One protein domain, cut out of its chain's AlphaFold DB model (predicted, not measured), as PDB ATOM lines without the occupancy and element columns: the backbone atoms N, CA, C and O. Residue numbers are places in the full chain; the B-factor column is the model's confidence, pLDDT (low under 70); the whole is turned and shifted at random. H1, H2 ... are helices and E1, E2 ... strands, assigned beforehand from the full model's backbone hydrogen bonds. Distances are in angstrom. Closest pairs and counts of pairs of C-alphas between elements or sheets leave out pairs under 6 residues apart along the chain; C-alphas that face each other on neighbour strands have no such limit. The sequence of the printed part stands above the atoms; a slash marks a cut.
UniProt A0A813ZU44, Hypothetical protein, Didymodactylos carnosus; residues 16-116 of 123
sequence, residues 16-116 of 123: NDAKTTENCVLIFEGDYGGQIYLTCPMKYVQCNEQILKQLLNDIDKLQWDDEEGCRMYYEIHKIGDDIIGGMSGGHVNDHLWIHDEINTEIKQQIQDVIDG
ATOM      1  N   ASN A  16     -14.774  33.278  42.702       94.25
ATOM      2  CA  ASN A  16     -14.085  33.917  43.826       94.25
ATOM      3  C   ASN A  16     -12.738  34.498  43.385       94.25
ATOM      4  O   ASN A  16     -12.452  35.656  43.687       94.25
ATOM      5  N   ASP A  17     -11.966  33.735  42.609       94.56
ATOM      6  CA  ASP A  17     -10.704  34.206  42.034       94.56
ATOM      7  C   ASP A  17     -10.958  35.387  41.090       94.56
ATOM      8  O   ASP A  17     -10.284  36.416  41.184       94.56
ATOM      9  N   ALA A  18     -11.998  35.288  40.253       95.69
ATOM     10  CA  ALA A  18     -12.430  36.353  39.353       95.69
ATOM     11  C   ALA A  18     -12.777  37.646  40.108       95.69
ATOM     12  O   ALA A  18     -12.421  38.744  39.682       95.69
ATOM     13  N   LYS A  19     -13.425  37.535  41.274       95.44
ATOM     14  CA  LYS A  19     -13.794  38.692  42.098       95.44
ATOM     15  C   LYS A  19     -12.607  39.425  42.708       95.44
ATOM     16  O   LYS A  19     -12.701  40.633  42.925       95.44
ATOM     17  N   THR A  20     -11.530  38.711  43.017       94.88
ATOM     18  CA  THR A  20     -10.333  39.285  43.647       94.88
ATOM     19  C   THR A  20      -9.238  39.665  42.654       94.88
ATOM     20  O   THR A  20      -8.293  40.350  43.036       94.88
ATOM     21  N   THR A  21      -9.357  39.240  41.394       94.75
ATOM     22  CA  THR A  21      -8.371  39.516  40.345       94.75
ATOM     23  C   THR A  21      -8.592  40.895  39.726       94.75
ATOM     24  O   THR A  21      -9.688  41.234  39.272       94.75
ATOM     25  N   GLU A  22      -7.537  41.710  39.694       93.25
ATOM     26  CA  GLU A  22      -7.565  43.022  39.048       93.25
ATOM     27  C   GLU A  22      -7.795  42.879  37.536       93.25
ATOM     28  O   GLU A  22      -7.251  41.978  36.903       93.25
ATOM     29  N   ASN A  23      -8.600  43.774  36.953       93.75
ATOM     30  CA  ASN A  23      -8.961  43.760  35.528       93.75
ATOM     31  C   ASN A  23      -9.644  42.465  35.052       93.75
ATOM     32  O   ASN A  23      -9.741  42.226  33.852       93.75
ATOM     33  N   CYS A  24     -10.156  41.639  35.968       96.50
ATOM     34  CA  CYS A  24     -10.986  40.508  35.590       96.50
ATOM     35  C   CYS A  24     -12.351  40.992  35.091       96.50
ATOM     36  O   CYS A  24     -13.027  41.795  35.744       96.50
ATOM     37  N   VAL A  25     -12.772  40.453  33.955       97.69
ATOM     38  CA  VAL A  25     -14.023  40.754  33.268       97.69
ATOM     39  C   VAL A  25     -14.848  39.476  33.167       97.69
ATOM     40  O   VAL A  25     -14.338  38.426  32.792       97.69
ATOM     41  N   LEU A  26     -16.123  39.578  33.529       98.00
ATOM     42  CA  LEU A  26     -17.161  38.609  33.213       98.00
ATOM     43  C   LEU A  26     -17.535  38.746  31.745       98.00
ATOM     44  O   LEU A  26     -17.870  39.851  31.319       98.00
ATOM     45  N   ILE A  27     -17.541  37.640  31.009       98.00
ATOM     46  CA  ILE A  27     -17.964  37.602  29.612       98.00
ATOM     47  C   ILE A  27     -19.058  36.550  29.472       98.00
ATOM     48  O   ILE A  27     -18.890  35.408  29.911       98.00
ATOM     49  N   PHE A  28     -20.178  36.955  28.875       98.19
ATOM     50  CA  PHE A  28     -21.211  36.038  28.405       98.19
ATOM     51  C   PHE A  28     -21.209  36.026  26.888       98.19
ATOM     52  O   PHE A  28     -21.262  37.084  26.258       98.19
ATOM     53  N   GLU A  29     -21.231  34.832  26.320       97.25
ATOM     54  CA  GLU A  29     -21.392  34.624  24.889       97.25
ATOM     55  C   GLU A  29     -22.478  33.591  24.616       97.25
ATOM     56  O   GLU A  29     -22.778  32.746  25.466       97.25
ATOM     57  N   GLY A  30     -23.004  33.626  23.400       96.88
ATOM     58  CA  GLY A  30     -23.678  32.483  22.814       96.88
ATOM     59  C   GLY A  30     -23.442  32.380  21.323       96.88
ATOM     60  O   GLY A  30     -22.489  32.970  20.802       96.88
ATOM     61  N   ASP A  31     -24.256  31.562  20.658       96.06
ATOM     62  CA  ASP A  31     -24.023  31.144  19.269       96.06
ATOM     63  C   ASP A  31     -22.593  30.602  19.061       96.06
ATOM     64  O   ASP A  31     -21.891  30.958  18.117       96.06
ATOM     65  N   TYR A  32     -22.095  29.793  20.005       93.56
ATOM     66  CA  TYR A  32     -20.739  29.223  19.976       93.56
ATOM     67  C   TYR A  32     -19.623  30.289  19.872       93.56
ATOM     68  O   TYR A  32     -18.587  30.054  19.242       93.56
ATOM     69  N   GLY A  33     -19.839  31.462  20.483       92.06
ATOM     70  CA  GLY A  33     -18.959  32.638  20.388       92.06
ATOM     71  C   GLY A  33     -19.330  33.602  19.247       92.06
ATOM     72  O   GLY A  33     -18.639  34.594  19.002       92.06
ATOM     73  N   GLY A  34     -20.423  33.325  18.534       93.88
ATOM     74  CA  GLY A  34     -20.985  34.158  17.475       93.88
ATOM     75  C   GLY A  34     -21.598  35.466  17.977       93.88
ATOM     76  O   GLY A  34     -21.702  36.416  17.204       93.88
ATOM     77  N   GLN A  35     -21.923  35.568  19.266       95.81
ATOM     78  CA  GLN A  35     -22.377  36.813  19.876       95.81
ATOM     79  C   GLN A  35     -21.876  36.936  21.312       95.81
ATOM     80  O   GLN A  35     -22.113  36.060  22.138       95.81
ATOM     81  N   ILE A  36     -21.246  38.066  21.639       97.81
ATOM     82  CA  ILE A  36     -21.020  38.452  23.035       97.81
ATOM     83  C   ILE A  36     -22.290  39.132  23.530       97.81
ATOM     84  O   ILE A  36     -22.700  40.136  22.959       97.81
ATOM     85  N   TYR A  37     -22.918  38.617  24.583       97.81
ATOM     86  CA  TYR A  37     -24.122  39.222  25.158       97.81
ATOM     87  C   TYR A  37     -23.792  40.414  26.044       97.81
ATOM     88  O   TYR A  37     -24.435  41.460  25.954       97.81
ATOM     89  N   LEU A  38     -22.800  40.250  26.920       98.06
ATOM     90  CA  LEU A  38     -22.350  41.294  27.826       98.06
ATOM     91  C   LEU A  38     -20.894  41.092  28.228       98.06
ATOM     92  O   LEU A  38     -20.375  39.973  28.223       98.06
ATOM     93  N   THR A  39     -20.277  42.191  28.647       98.44
ATOM     94  CA  THR A  39     -19.029  42.178  29.405       98.44
ATOM     95  C   THR A  39     -19.217  43.015  30.668       98.44
ATOM     96  O   THR A  39     -19.949  44.011  30.675       98.44
ATOM     97  N   CYS A  40     -18.589  42.625  31.773       98.31
ATOM     98  CA  CYS A  40     -18.656  43.409  33.002       98.31
ATOM     99  C   CYS A  40     -17.393  43.220  33.842       98.31
ATOM    100  O   CYS A  40     -17.092  42.087  34.221       98.31
ATOM    101  N   PRO A  41     -16.661  44.285  34.213       97.62
ATOM    102  CA  PRO A  41     -15.576  44.147  35.174       97.62
ATOM    103  C   PRO A  41     -16.102  43.548  36.488       97.62
ATOM    104  O   PRO A  41     -17.038  44.074  37.095       97.62
ATOM    105  N   MET A  42     -15.472  42.474  36.968       97.50
ATOM    106  CA  MET A  42     -15.949  41.675  38.107       97.50
ATOM    107  C   MET A  42     -16.132  42.485  39.394       97.50
ATOM    108  O   MET A  42     -16.967  42.149  40.241       97.50
ATOM    109  N   LYS A  43     -15.404  43.596  39.542       96.31
ATOM    110  CA  LYS A  43     -15.576  44.544  40.653       96.31
ATOM    111  C   LYS A  43     -16.987  45.147  40.735       96.31
ATOM    112  O   LYS A  43     -17.411  45.486  41.837       96.31
ATOM    113  N   TYR A  44     -17.726  45.233  39.625       97.19
ATOM    114  CA  TYR A  44     -19.090  45.775  39.593       97.19
ATOM    115  C   TYR A  44     -20.183  44.723  39.768       97.19
ATOM    116  O   TYR A  44     -21.275  45.078  40.196       97.19
ATOM    117  N   VAL A  45     -19.893  43.444  39.530       97.81
ATOM    118  CA  VAL A  45     -20.860  42.349  39.698       97.81
ATOM    119  C   VAL A  45     -21.217  42.170  41.178       97.81
ATOM    120  O   VAL A  45     -20.372  41.763  41.966       97.81
ATOM    121  N   GLN A  46     -22.444  42.467  41.597       97.88
ATOM    122  CA  GLN A  46     -22.873  42.352  43.003       97.88
ATOM    123  C   GLN A  46     -23.650  41.065  43.306       97.88
ATOM    124  O   GLN A  46     -23.788  40.694  44.471       97.88
ATOM    125  N   CYS A  47     -24.155  40.371  42.285       97.69
ATOM    126  CA  CYS A  47     -24.822  39.083  42.452       97.69
ATOM    127  C   CYS A  47     -23.826  37.915  42.577       97.69
ATOM    128  O   CYS A  47     -22.619  38.061  42.378       97.69
ATOM    129  N   ASN A  48     -24.337  36.743  42.960       97.19
ATOM    130  CA  ASN A  48     -23.538  35.524  43.098       97.19
ATOM    131  C   ASN A  48     -23.480  34.721  41.784       97.19
ATOM    132  O   ASN A  48     -24.270  34.935  40.867       97.19
ATOM    133  N   GLU A  49     -22.569  33.746  41.717       97.25
ATOM    134  CA  GLU A  49     -22.360  32.935  40.509       97.25
ATOM    135  C   GLU A  49     -23.605  32.149  40.064       97.25
ATOM    136  O   GLU A  49     -23.820  31.951  38.869       97.25
ATOM    137  N   GLN A  50     -24.448  31.699  40.997       97.81
ATOM    138  CA  GLN A  50     -25.675  30.982  40.645       97.81
ATOM    139  C   GLN A  50     -26.658  31.898  39.901       97.81
ATOM    140  O   GLN A  50     -27.257  31.474  38.916       97.81
ATOM    141  N   ILE A  51     -26.781  33.152  40.339       98.12
ATOM    142  CA  ILE A  51     -27.600  34.170  39.672       98.12
ATOM    143  C   ILE A  51     -27.026  34.508  38.291       98.12
ATOM    144  O   ILE A  51     -27.786  34.636  37.340       98.12
ATOM    145  N   LEU A  52     -25.700  34.584  38.143       98.25
ATOM    146  CA  LEU A  52     -25.071  34.793  36.833       98.25
ATOM    147  C   LEU A  52     -25.368  33.654  35.851       98.25
ATOM    148  O   LEU A  52     -25.710  33.913  34.702       98.25
ATOM    149  N   LYS A  53     -25.289  32.397  36.305       97.44
ATOM    150  CA  LYS A  53     -25.642  31.231  35.478       97.44
ATOM    151  C   LYS A  53     -27.106  31.277  35.045       97.44
ATOM    152  O   LYS A  53     -27.410  30.984  33.895       97.44
ATOM    153  N   GLN A  54     -28.005  31.682  35.945       97.75
ATOM    154  CA  GLN A  54     -29.412  31.883  35.597       97.75
ATOM    155  C   GLN A  54     -29.586  33.015  34.575       97.75
ATOM    156  O   GLN A  54     -30.307  32.840  33.599       97.75
ATOM    157  N   LEU A  55     -28.895  34.142  34.771       98.31
ATOM    158  CA  LEU A  55     -28.936  35.287  33.867       98.31
ATOM    159  C   LEU A  55     -28.474  34.918  32.453       98.31
ATOM    160  O   LEU A  55     -29.121  35.329  31.496       98.31
ATOM    161  N   LEU A  56     -27.395  34.136  32.317       98.12
ATOM    162  CA  LEU A  56     -26.934  33.637  31.017       98.12
ATOM    163  C   LEU A  56     -28.044  32.850  30.312       98.12
ATOM    164  O   LEU A  56     -28.384  33.174  29.181       98.12
ATOM    165  N   ASN A  57     -28.640  31.877  31.003       96.75
ATOM    166  CA  ASN A  57     -29.706  31.050  30.437       96.75
ATOM    167  C   ASN A  57     -30.935  31.876  30.045       96.75
ATOM    168  O   ASN A  57     -31.590  31.582  29.050       96.75
ATOM    169  N   ASP A  58     -31.288  32.893  30.834       96.75
ATOM    170  CA  ASP A  58     -32.431  33.741  30.511       96.75
ATOM    171  C   ASP A  58     -32.162  34.626  29.282       96.75
ATOM    172  O   ASP A  58     -33.062  34.828  28.470       96.75
ATOM    173  N   ILE A  59     -30.938  35.155  29.140       97.00
ATOM    174  CA  ILE A  59     -30.532  35.923  27.956       97.00
ATOM    175  C   ILE A  59     -30.506  35.011  26.727       97.00
ATOM    176  O   ILE A  59     -31.064  35.378  25.696       97.00
ATOM    177  N   ASP A  60     -29.899  33.828  26.837       96.81
ATOM    178  CA  ASP A  60     -29.764  32.890  25.724       96.81
ATOM    179  C   ASP A  60     -31.132  32.470  25.164       96.81
ATOM    180  O   ASP A  60     -31.358  32.597  23.962       96.81
ATOM    181  N   LYS A  61     -32.099  32.144  26.033       96.06
ATOM    182  CA  LYS A  61     -33.501  31.856  25.654       96.06
ATOM    183  C   LYS A  61     -34.171  32.942  24.813       96.06
ATOM    184  O   LYS A  61     -35.122  32.664  24.090       96.06
ATOM    185  N   LEU A  62     -33.733  34.193  24.946       95.00
ATOM    186  CA  LEU A  62     -34.266  35.330  24.191       95.00
ATOM    187  C   LEU A  62     -33.506  35.609  22.895       95.00
ATOM    188  O   LEU A  62     -34.009  36.359  22.060       95.00
ATOM    189  N   GLN A  63     -32.281  35.108  22.759       94.38
ATOM    190  CA  GLN A  63     -31.409  35.397  21.624       94.38
ATOM    191  C   GLN A  63     -31.342  34.209  20.660       94.38
ATOM    192  O   GLN A  63     -31.670  34.371  19.486       94.38
ATOM    193  N   TRP A  64     -30.968  33.029  21.161       95.56
ATOM    194  CA  TRP A  64     -30.694  31.842  20.345       95.56
ATOM    195  C   TRP A  64     -31.434  30.584  20.807       95.56
ATOM    196  O   TRP A  64     -31.693  29.724  19.968       95.56
ATOM    197  N   ASP A  65     -31.819  30.507  22.087       96.75
ATOM    198  CA  ASP A  65     -32.447  29.333  22.711       96.75
ATOM    199  C   ASP A  65     -31.610  28.054  22.487       96.75
ATOM    200  O   ASP A  65     -32.121  27.008  22.080       96.75
ATOM    201  N   ASP A  66     -30.296  28.164  22.721       96.38
ATOM    202  CA  ASP A  66     -29.303  27.097  22.573       96.38
ATOM    203  C   ASP A  66     -28.356  27.068  23.786       96.38
ATOM    204  O   ASP A  66     -27.256  27.632  23.788       96.38
ATOM    205  N   GLU A  67     -28.770  26.326  24.818       93.31
ATOM    206  CA  GLU A  67     -28.001  26.170  26.058       93.31
ATOM    207  C   GLU A  67     -26.591  25.584  25.823       93.31
ATOM    208  O   GLU A  67     -25.682  25.865  26.606       93.31
ATOM    209  N   GLU A  68     -26.371  24.794  24.760       95.00
ATOM    210  CA  GLU A  68     -25.043  24.248  24.425       95.00
ATOM    211  C   GLU A  68     -24.134  25.291  23.756       95.00
ATOM    212  O   GLU A  68     -22.902  25.225  23.874       95.00
ATOM    213  N   GLY A  69     -24.743  26.260  23.070       95.38
ATOM    214  CA  GLY A  69     -24.074  27.350  22.374       95.38
ATOM    215  C   GLY A  69     -23.629  28.495  23.284       95.38
ATOM    216  O   GLY A  69     -22.796  29.295  22.855       95.38
ATOM    217  N   CYS A  70     -24.137  28.573  24.519       97.12
ATOM    218  CA  CYS A  70     -23.866  29.669  25.449       97.12
ATOM    219  C   CYS A  70     -22.784  29.354  26.493       97.12
ATOM    220  O   CYS A  70     -22.621  28.218  26.951       97.12
ATOM    221  N   ARG A  71     -21.999  30.369  26.883       96.69
ATOM    222  CA  ARG A  71     -20.930  30.231  27.885       96.69
ATOM    223  C   ARG A  71     -20.773  31.471  28.751       96.69
ATOM    224  O   ARG A  71     -20.892  32.606  28.300       96.69
ATOM    225  N   MET A  72     -20.417  31.217  30.008       96.69
ATOM    226  CA  MET A  72     -19.941  32.209  30.968       96.69
ATOM    227  C   MET A  72     -18.486  31.903  31.306       96.69
ATOM    228  O   MET A  72     -18.168  30.783  31.712       96.69
ATOM    229  N   TYR A  73     -17.624  32.908  31.201       96.50
ATOM    230  CA  TYR A  73     -16.217  32.792  31.565       96.50
ATOM    231  C   TYR A  73     -15.648  34.121  32.069       96.50
ATOM    232  O   TYR A  73     -16.318  35.158  32.059       96.50
ATOM    233  N   TYR A  74     -14.418  34.054  32.576       96.50
ATOM    234  CA  TYR A  74     -13.717  35.172  33.189       96.50
ATOM    235  C   TYR A  74     -12.338  35.327  32.552       96.50
ATOM    236  O   TYR A  74     -11.569  34.365  32.507       96.50
ATOM    237  N   GLU A  75     -12.004  36.536  32.111       94.94
ATOM    238  CA  GLU A  75     -10.702  36.844  31.511       94.94
ATOM    239  C   GLU A  75     -10.147  38.176  32.010       94.94
ATOM    240  O   GLU A  75     -10.887  39.034  32.493       94.94
ATOM    241  N   ILE A  76      -8.829  38.348  31.902       95.06
ATOM    242  CA  ILE A  76      -8.157  39.608  32.226       95.06
ATOM    243  C   ILE A  76      -8.142  40.477  30.972       95.06
ATOM    244  O   ILE A  76      -7.454  40.152  30.008       95.06
ATOM    245  N   HIS A  77      -8.851  41.603  31.025       95.12
ATOM    246  CA  HIS A  77      -8.899  42.597  29.951       95.12
ATOM    247  C   HIS A  77      -8.842  44.005  30.525       95.12
ATOM    248  O   HIS A  77      -9.375  44.292  31.599       95.12
ATOM    249  N   LYS A  78      -8.196  44.914  29.805       93.75
ATOM    250  CA  LYS A  78      -8.169  46.331  30.154       93.75
ATOM    251  C   LYS A  78      -9.443  47.003  29.662       93.75
ATOM    252  O   LYS A  78     -10.061  46.600  28.684       93.75
ATOM    253  N   ILE A  79      -9.818  48.086  30.336       93.88
ATOM    254  CA  ILE A  79     -10.869  48.973  29.833       93.88
ATOM    255  C   ILE A  79     -10.435  49.518  28.467       93.88
ATOM    256  O   ILE A  79      -9.321  50.029  28.330       93.88
ATOM    257  N   GLY A  80     -11.339  49.441  27.496       94.19
ATOM    258  CA  GLY A  80     -11.106  49.786  26.099       94.19
ATOM    259  C   GLY A  80     -10.665  48.612  25.226       94.19
ATOM    260  O   GLY A  80     -10.536  48.814  24.022       94.19
ATOM    261  N   ASP A  81     -10.442  47.422  25.797       95.31
ATOM    262  CA  ASP A  81     -10.191  46.217  25.008       95.31
ATOM    263  C   ASP A  81     -11.492  45.713  24.360       95.31
ATOM    264  O   ASP A  81     -12.588  45.829  24.922       95.31
ATOM    265  N   ASP A  82     -11.344  45.116  23.178       94.88
ATOM    266  CA  ASP A  82     -12.419  44.446  22.455       94.88
ATOM    267  C   ASP A  82     -12.341  42.935  22.689       94.88
ATOM    268  O   ASP A  82     -11.274  42.322  22.587       94.88
ATOM    269  N   ILE A  83     -13.492  42.320  22.945       93.00
ATOM    270  CA  ILE A  83     -13.652  40.871  22.990       93.00
ATOM    271  C   ILE A  83     -14.000  40.393  21.587       93.00
ATOM    272  O   ILE A  83     -15.018  40.786  21.009       93.00
ATOM    273  N   ILE A  84     -13.147  39.528  21.043       87.81
ATOM    274  CA  ILE A  84     -13.380  38.921  19.737       87.81
ATOM    275  C   ILE A  84     -14.612  38.023  19.836       87.81
ATOM    276  O   ILE A  84     -14.656  37.097  20.636       87.81
ATOM    277  N   GLY A  85     -15.580  38.278  18.968       80.19
ATOM    278  CA  GLY A  85     -16.758  37.449  18.770       80.19
ATOM    279  C   GLY A  85     -17.381  37.758  17.415       80.19
ATOM    280  O   GLY A  85     -16.963  38.694  16.722       80.19
ATOM    281  N   GLY A  86     -18.372  36.968  17.017       75.81
ATOM    282  CA  GLY A  86     -19.222  37.333  15.883       75.81
ATOM    283  C   GLY A  86     -20.083  38.571  16.188       75.81
ATOM    284  O   GLY A  86     -20.011  39.156  17.268       75.81
ATOM    285  N   MET A  87     -20.871  39.015  15.205       83.69
ATOM    286  CA  MET A  87     -21.826  40.133  15.350       83.69
ATOM    287  C   MET A  87     -21.247  41.451  15.911       83.69
ATOM    288  O   MET A  87     -21.980  42.256  16.470       83.69
ATOM    289  N   SER A  88     -19.966  41.736  15.651       82.81
ATOM    290  CA  SER A  88     -19.199  42.904  16.147       82.81
ATOM    291  C   SER A  88     -18.523  42.723  17.511       82.81
ATOM    292  O   SER A  88     -17.836  43.639  17.954       82.81
ATOM    293  N   GLY A  89     -18.618  41.539  18.123       90.69
ATOM    294  CA  GLY A  89     -17.902  41.203  19.352       90.69
ATOM    295  C   GLY A  89     -18.461  41.900  20.591       90.69
ATOM    296  O   GLY A  89     -19.649  42.214  20.667       90.69
ATOM    297  N   GLY A  90     -17.601  42.098  21.588       92.94
ATOM    298  CA  GLY A  90     -17.928  42.809  22.820       92.94
ATOM    299  C   GLY A  90     -16.908  43.883  23.157       92.94
ATOM    300  O   GLY A  90     -15.783  43.852  22.672       92.94
ATOM    301  N   HIS A  91     -17.285  44.816  24.026       96.12
ATOM    302  CA  HIS A  91     -16.403  45.903  24.453       96.12
ATOM    303  C   HIS A  91     -16.249  45.896  25.965       96.12
ATOM    304  O   HIS A  91     -17.248  45.810  26.679       96.12
ATOM    305  N   VAL A  92     -15.022  46.009  26.466       96.44
ATOM    306  CA  VAL A  92     -14.757  46.134  27.902       96.44
ATOM    307  C   VAL A  92     -14.804  47.604  28.292       96.44
ATOM    308  O   VAL A  92     -13.852  48.358  28.097       96.44
ATOM    309  N   ASN A  93     -15.917  48.014  28.890       93.62
ATOM    310  CA  ASN A  93     -16.083  49.368  29.404       93.62
ATOM    311  C   ASN A  93     -15.723  49.455  30.892       93.62
ATOM    312  O   ASN A  93     -15.445  48.461  31.564       93.62
ATOM    313  N   ASP A  94     -15.754  50.668  31.439       92.75
ATOM    314  CA  ASP A  94     -15.558  50.901  32.869       92.75
ATOM    315  C   ASP A  94     -16.756  50.462  33.734       92.75
ATOM    316  O   ASP A  94     -16.714  50.666  34.942       92.75
ATOM    317  N   HIS A  95     -17.786  49.848  33.140       94.75
ATOM    318  CA  HIS A  95     -19.007  49.320  33.763       94.75
ATOM    319  C   HIS A  95     -19.545  48.127  32.940       94.75
ATOM    320  O   HIS A  95     -18.813  47.519  32.161       94.75
ATOM    321  N   LEU A  96     -20.822  47.775  33.116       97.81
ATOM    322  CA  LEU A  96     -21.522  46.790  32.297       97.81
ATOM    323  C   LEU A  96     -21.678  47.291  30.852       97.81
ATOM    324  O   LEU A  96     -22.245  48.357  30.610       97.81
ATOM    325  N   TRP A  97     -21.213  46.495  29.895       98.06
ATOM    326  CA  TRP A  97     -21.547  46.629  28.482       98.06
ATOM    327  C   TRP A  97     -22.512  45.512  28.086       98.06
ATOM    328  O   TRP A  97     -22.345  44.377  28.525       98.06
ATOM    329  N   ILE A  98     -23.515  45.822  27.264       97.81
ATOM    330  CA  ILE A  98     -24.511  44.860  26.776       97.81
ATOM    331  C   ILE A  98     -24.684  45.066  25.276       97.81
ATOM    332  O   ILE A  98     -24.871  46.205  24.837       97.81
ATOM    333  N   HIS A  99     -24.688  43.968  24.525       96.50
ATOM    334  CA  HIS A  99     -24.845  43.955  23.076       96.50
ATOM    335  C   HIS A  99     -26.078  44.732  22.603       96.50
ATOM    336  O   HIS A  99     -27.129  44.720  23.249       96.50
ATOM    337  N   ASP A 100     -25.971  45.399  21.453       94.75
ATOM    338  CA  ASP A 100     -26.997  46.337  20.988       94.75
ATOM    339  C   ASP A 100     -28.299  45.700  20.508       94.75
ATOM    340  O   ASP A 100     -29.358  46.299  20.678       94.75
ATOM    341  N   GLU A 101     -28.233  44.463  20.025       93.19
ATOM    342  CA  GLU A 101     -29.405  43.655  19.652       93.19
ATOM    343  C   GLU A 101     -30.303  43.276  20.848       93.19
ATOM    344  O   GLU A 101     -31.474  42.941  20.667       93.19
ATOM    345  N   ILE A 102     -29.801  43.351  22.088       94.69
ATOM    346  CA  ILE A 102     -30.624  43.078  23.271       94.69
ATOM    347  C   ILE A 102     -31.565  44.265  23.503       94.69
ATOM    348  O   ILE A 102     -31.136  45.417  23.588       94.69
ATOM    349  N   ASN A 103     -32.866  43.998  23.642       94.19
ATOM    350  CA  ASN A 103     -33.857  45.063  23.798       94.19
ATOM    351  C   ASN A 103     -33.584  45.926  25.057       94.19
ATOM    352  O   ASN A 103     -33.031  45.462  26.057       94.19
ATOM    353  N   THR A 104     -34.018  47.189  25.043       95.06
ATOM    354  CA  THR A 104     -33.742  48.145  26.133       95.06
ATOM    355  C   THR A 104     -34.346  47.751  27.488       95.06
ATOM    356  O   THR A 104     -33.741  48.017  28.525       95.06
ATOM    357  N   GLU A 105     -35.518  47.117  27.506       95.81
ATOM    358  CA  GLU A 105     -36.164  46.658  28.741       95.81
ATOM    359  C   GLU A 105     -35.356  45.535  29.403       95.81
ATOM    360  O   GLU A 105     -35.050  45.597  30.592       95.81
ATOM    361  N   ILE A 106     -34.929  44.552  28.616       97.06
ATOM    362  CA  ILE A 106     -34.072  43.447  29.028       97.06
ATOM    363  C   ILE A 106     -32.705  43.976  29.458       97.06
ATOM    364  O   ILE A 106     -32.236  43.575  30.517       97.06
ATOM    365  N   LYS A 107     -32.106  44.945  28.745       97.75
ATOM    366  CA  LYS A 107     -30.858  45.606  29.182       97.75
ATOM    367  C   LYS A 107     -30.970  46.157  30.608       97.75
ATOM    368  O   LYS A 107     -30.070  45.948  31.420       97.75
ATOM    369  N   GLN A 108     -32.086  46.810  30.942       97.69
ATOM    370  CA  GLN A 108     -32.308  47.315  32.298       97.69
ATOM    371  C   GLN A 108     -32.440  46.181  33.323       97.69
ATOM    372  O   GLN A 108     -31.896  46.276  34.422       97.69
ATOM    373  N   GLN A 109     -33.130  45.093  32.975       98.19
ATOM    374  CA  GLN A 109     -33.243  43.937  33.863       98.19
ATOM    375  C   GLN A 109     -31.895  43.230  34.074       98.19
ATOM    376  O   GLN A 109     -31.598  42.841  35.199       98.19
ATOM    377  N   ILE A 110     -31.057  43.122  33.037       98.31
ATOM    378  CA  ILE A 110     -29.684  42.607  33.140       98.31
ATOM    379  C   ILE A 110     -28.883  43.466  34.123       98.31
ATOM    380  O   ILE A 110     -28.273  42.922  35.041       98.31
ATOM    381  N   GLN A 111     -28.925  44.798  33.990       98.25
ATOM    382  CA  GLN A 111     -28.260  45.701  34.934       98.25
ATOM    383  C   GLN A 111     -28.757  45.487  36.369       98.25
ATOM    384  O   GLN A 111     -27.948  45.400  37.288       98.25
ATOM    385  N   ASP A 112     -30.071  45.350  36.570       98.25
ATOM    386  CA  ASP A 112     -30.643  45.093  37.895       98.25
ATOM    387  C   ASP A 112     -30.137  43.768  38.494       98.25
ATOM    388  O   ASP A 112     -29.898  43.695  39.700       98.25
ATOM    389  N   VAL A 113     -29.961  42.724  37.680       98.38
ATOM    390  CA  VAL A 113     -29.408  41.439  38.134       98.38
ATOM    391  C   VAL A 113     -27.922  41.568  38.472       98.38
ATOM    392  O   VAL A 113     -27.501  41.111  39.533       98.38
ATOM    393  N   ILE A 114     -27.128  42.232  37.625       98.25
ATOM    394  CA  ILE A 114     -25.699  42.492  37.877       98.25
ATOM    395  C   ILE A 114     -25.508  43.307  39.161       98.25
ATOM    396  O   ILE A 114     -24.640  42.981  39.968       98.25
ATOM    397  N   ASP A 115     -26.366  44.297  39.404       98.12
ATOM    398  CA  ASP A 115     -26.372  45.121  40.617       98.12
ATOM    399  C   ASP A 115     -26.898  44.382  41.861       98.12
ATOM    400  O   ASP A 115     -26.947  44.962  42.947       98.12
ATOM    401  N   GLY A 116     -27.323  43.119  41.733       97.12
ATOM    402  CA  GLY A 116     -27.878  42.329  42.835       97.12
ATOM    403  C   GLY A 116     -29.264  42.794  43.303       97.12
ATOM    404  O   GLY A 116     -29.686  42.458  44.406       97.12
TER     405      GLY A 116
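Overview. This is residues 16 to 116 of the 123 residues of the protein "Hypothetical protein" of Didymodactylos carnosus (UniProt A0A813ZU44). A small, strongly twisted sheet of three strands has the long helix H2 over one face, and H3 runs beside H2, the opposite way, off the sheet. The long stretch between E3 and H3 loops out on the side of the sheet away from H2 and comes back along E2, while little H1 grazes the sheet at one end. The printed part has 101 residues with three named helices and three named strands, in the order H1 E1 E2 H2 E3 H3; the sheet runs E2 E1 E3, antiparallel, and the class is mixed, helices and strands. It is compact, with a radius of gyration of the C-alphas of 12.2 A, and rounded, spanning 32 by 26 by 25 A.

Arrangement. Start at H1, residues 16 to 20; it only grazes the sheet, with residues 17 to 19. Next come E1, residues 24 to 30, and E2, residues 35 to 41, an antiparallel hairpin; look at N 26 and O 40, 2.8 A apart and within hydrogen-bond range. H2, residues 49 to 63, is on the sheet at a height of 9.2 A; the closest C-alphas of H2 and E1 are those of Leu 56 and Phe 28, 6.7 A apart. E3, residues 71 to 76, is the other antiparallel neighbour of E1, with N 25 and O 75 2.8 A apart. E2, H2 and E3 form a split strand-helix-strand unit, two strands running the same way with E1 between them, and its crossover is right-handed. With H2 on one face, sheet and helix make two layers. H3, residues 104 to 114, is not on the sheet but touches residues 51 to 55 of H2, at a shallow tilt of 14 degrees, opposite ways; their closest C-alphas, of Leu 55 and Ile 110, are 7.4 A apart. In H1 and H3 every O i to N i+4 pair is within hydrogen-bond range, in H2 10 of 11.

Along the chain. Find C-alpha 16 at (-14.085, 33.917, 43.826), where H1 begins. E1 then covers 19.7 A and E2 18.3 A. Find C-alpha 49 at (-22.360, 32.935, 40.509); from there H2 runs 21.1 A. E3 measures 16.4 A, and H3 runs 15.3 A to C-alpha 114 at (-25.699, 42.492, 37.877).

Size, cuts and confidence. The two C-alphas farthest apart, of Glu 22 and Asp 65, are 32.8 A apart. The printed part has no cut. The link from E3 to H3, residues 77 to 103, is long; within it residues 82 to 83 pair with 90 to 91, and residues 97 to 98 pair with 38 to 39 of E2, both antiparallel. The mean pLDDT of the printed part is 95.5, and no printed residue is under 70.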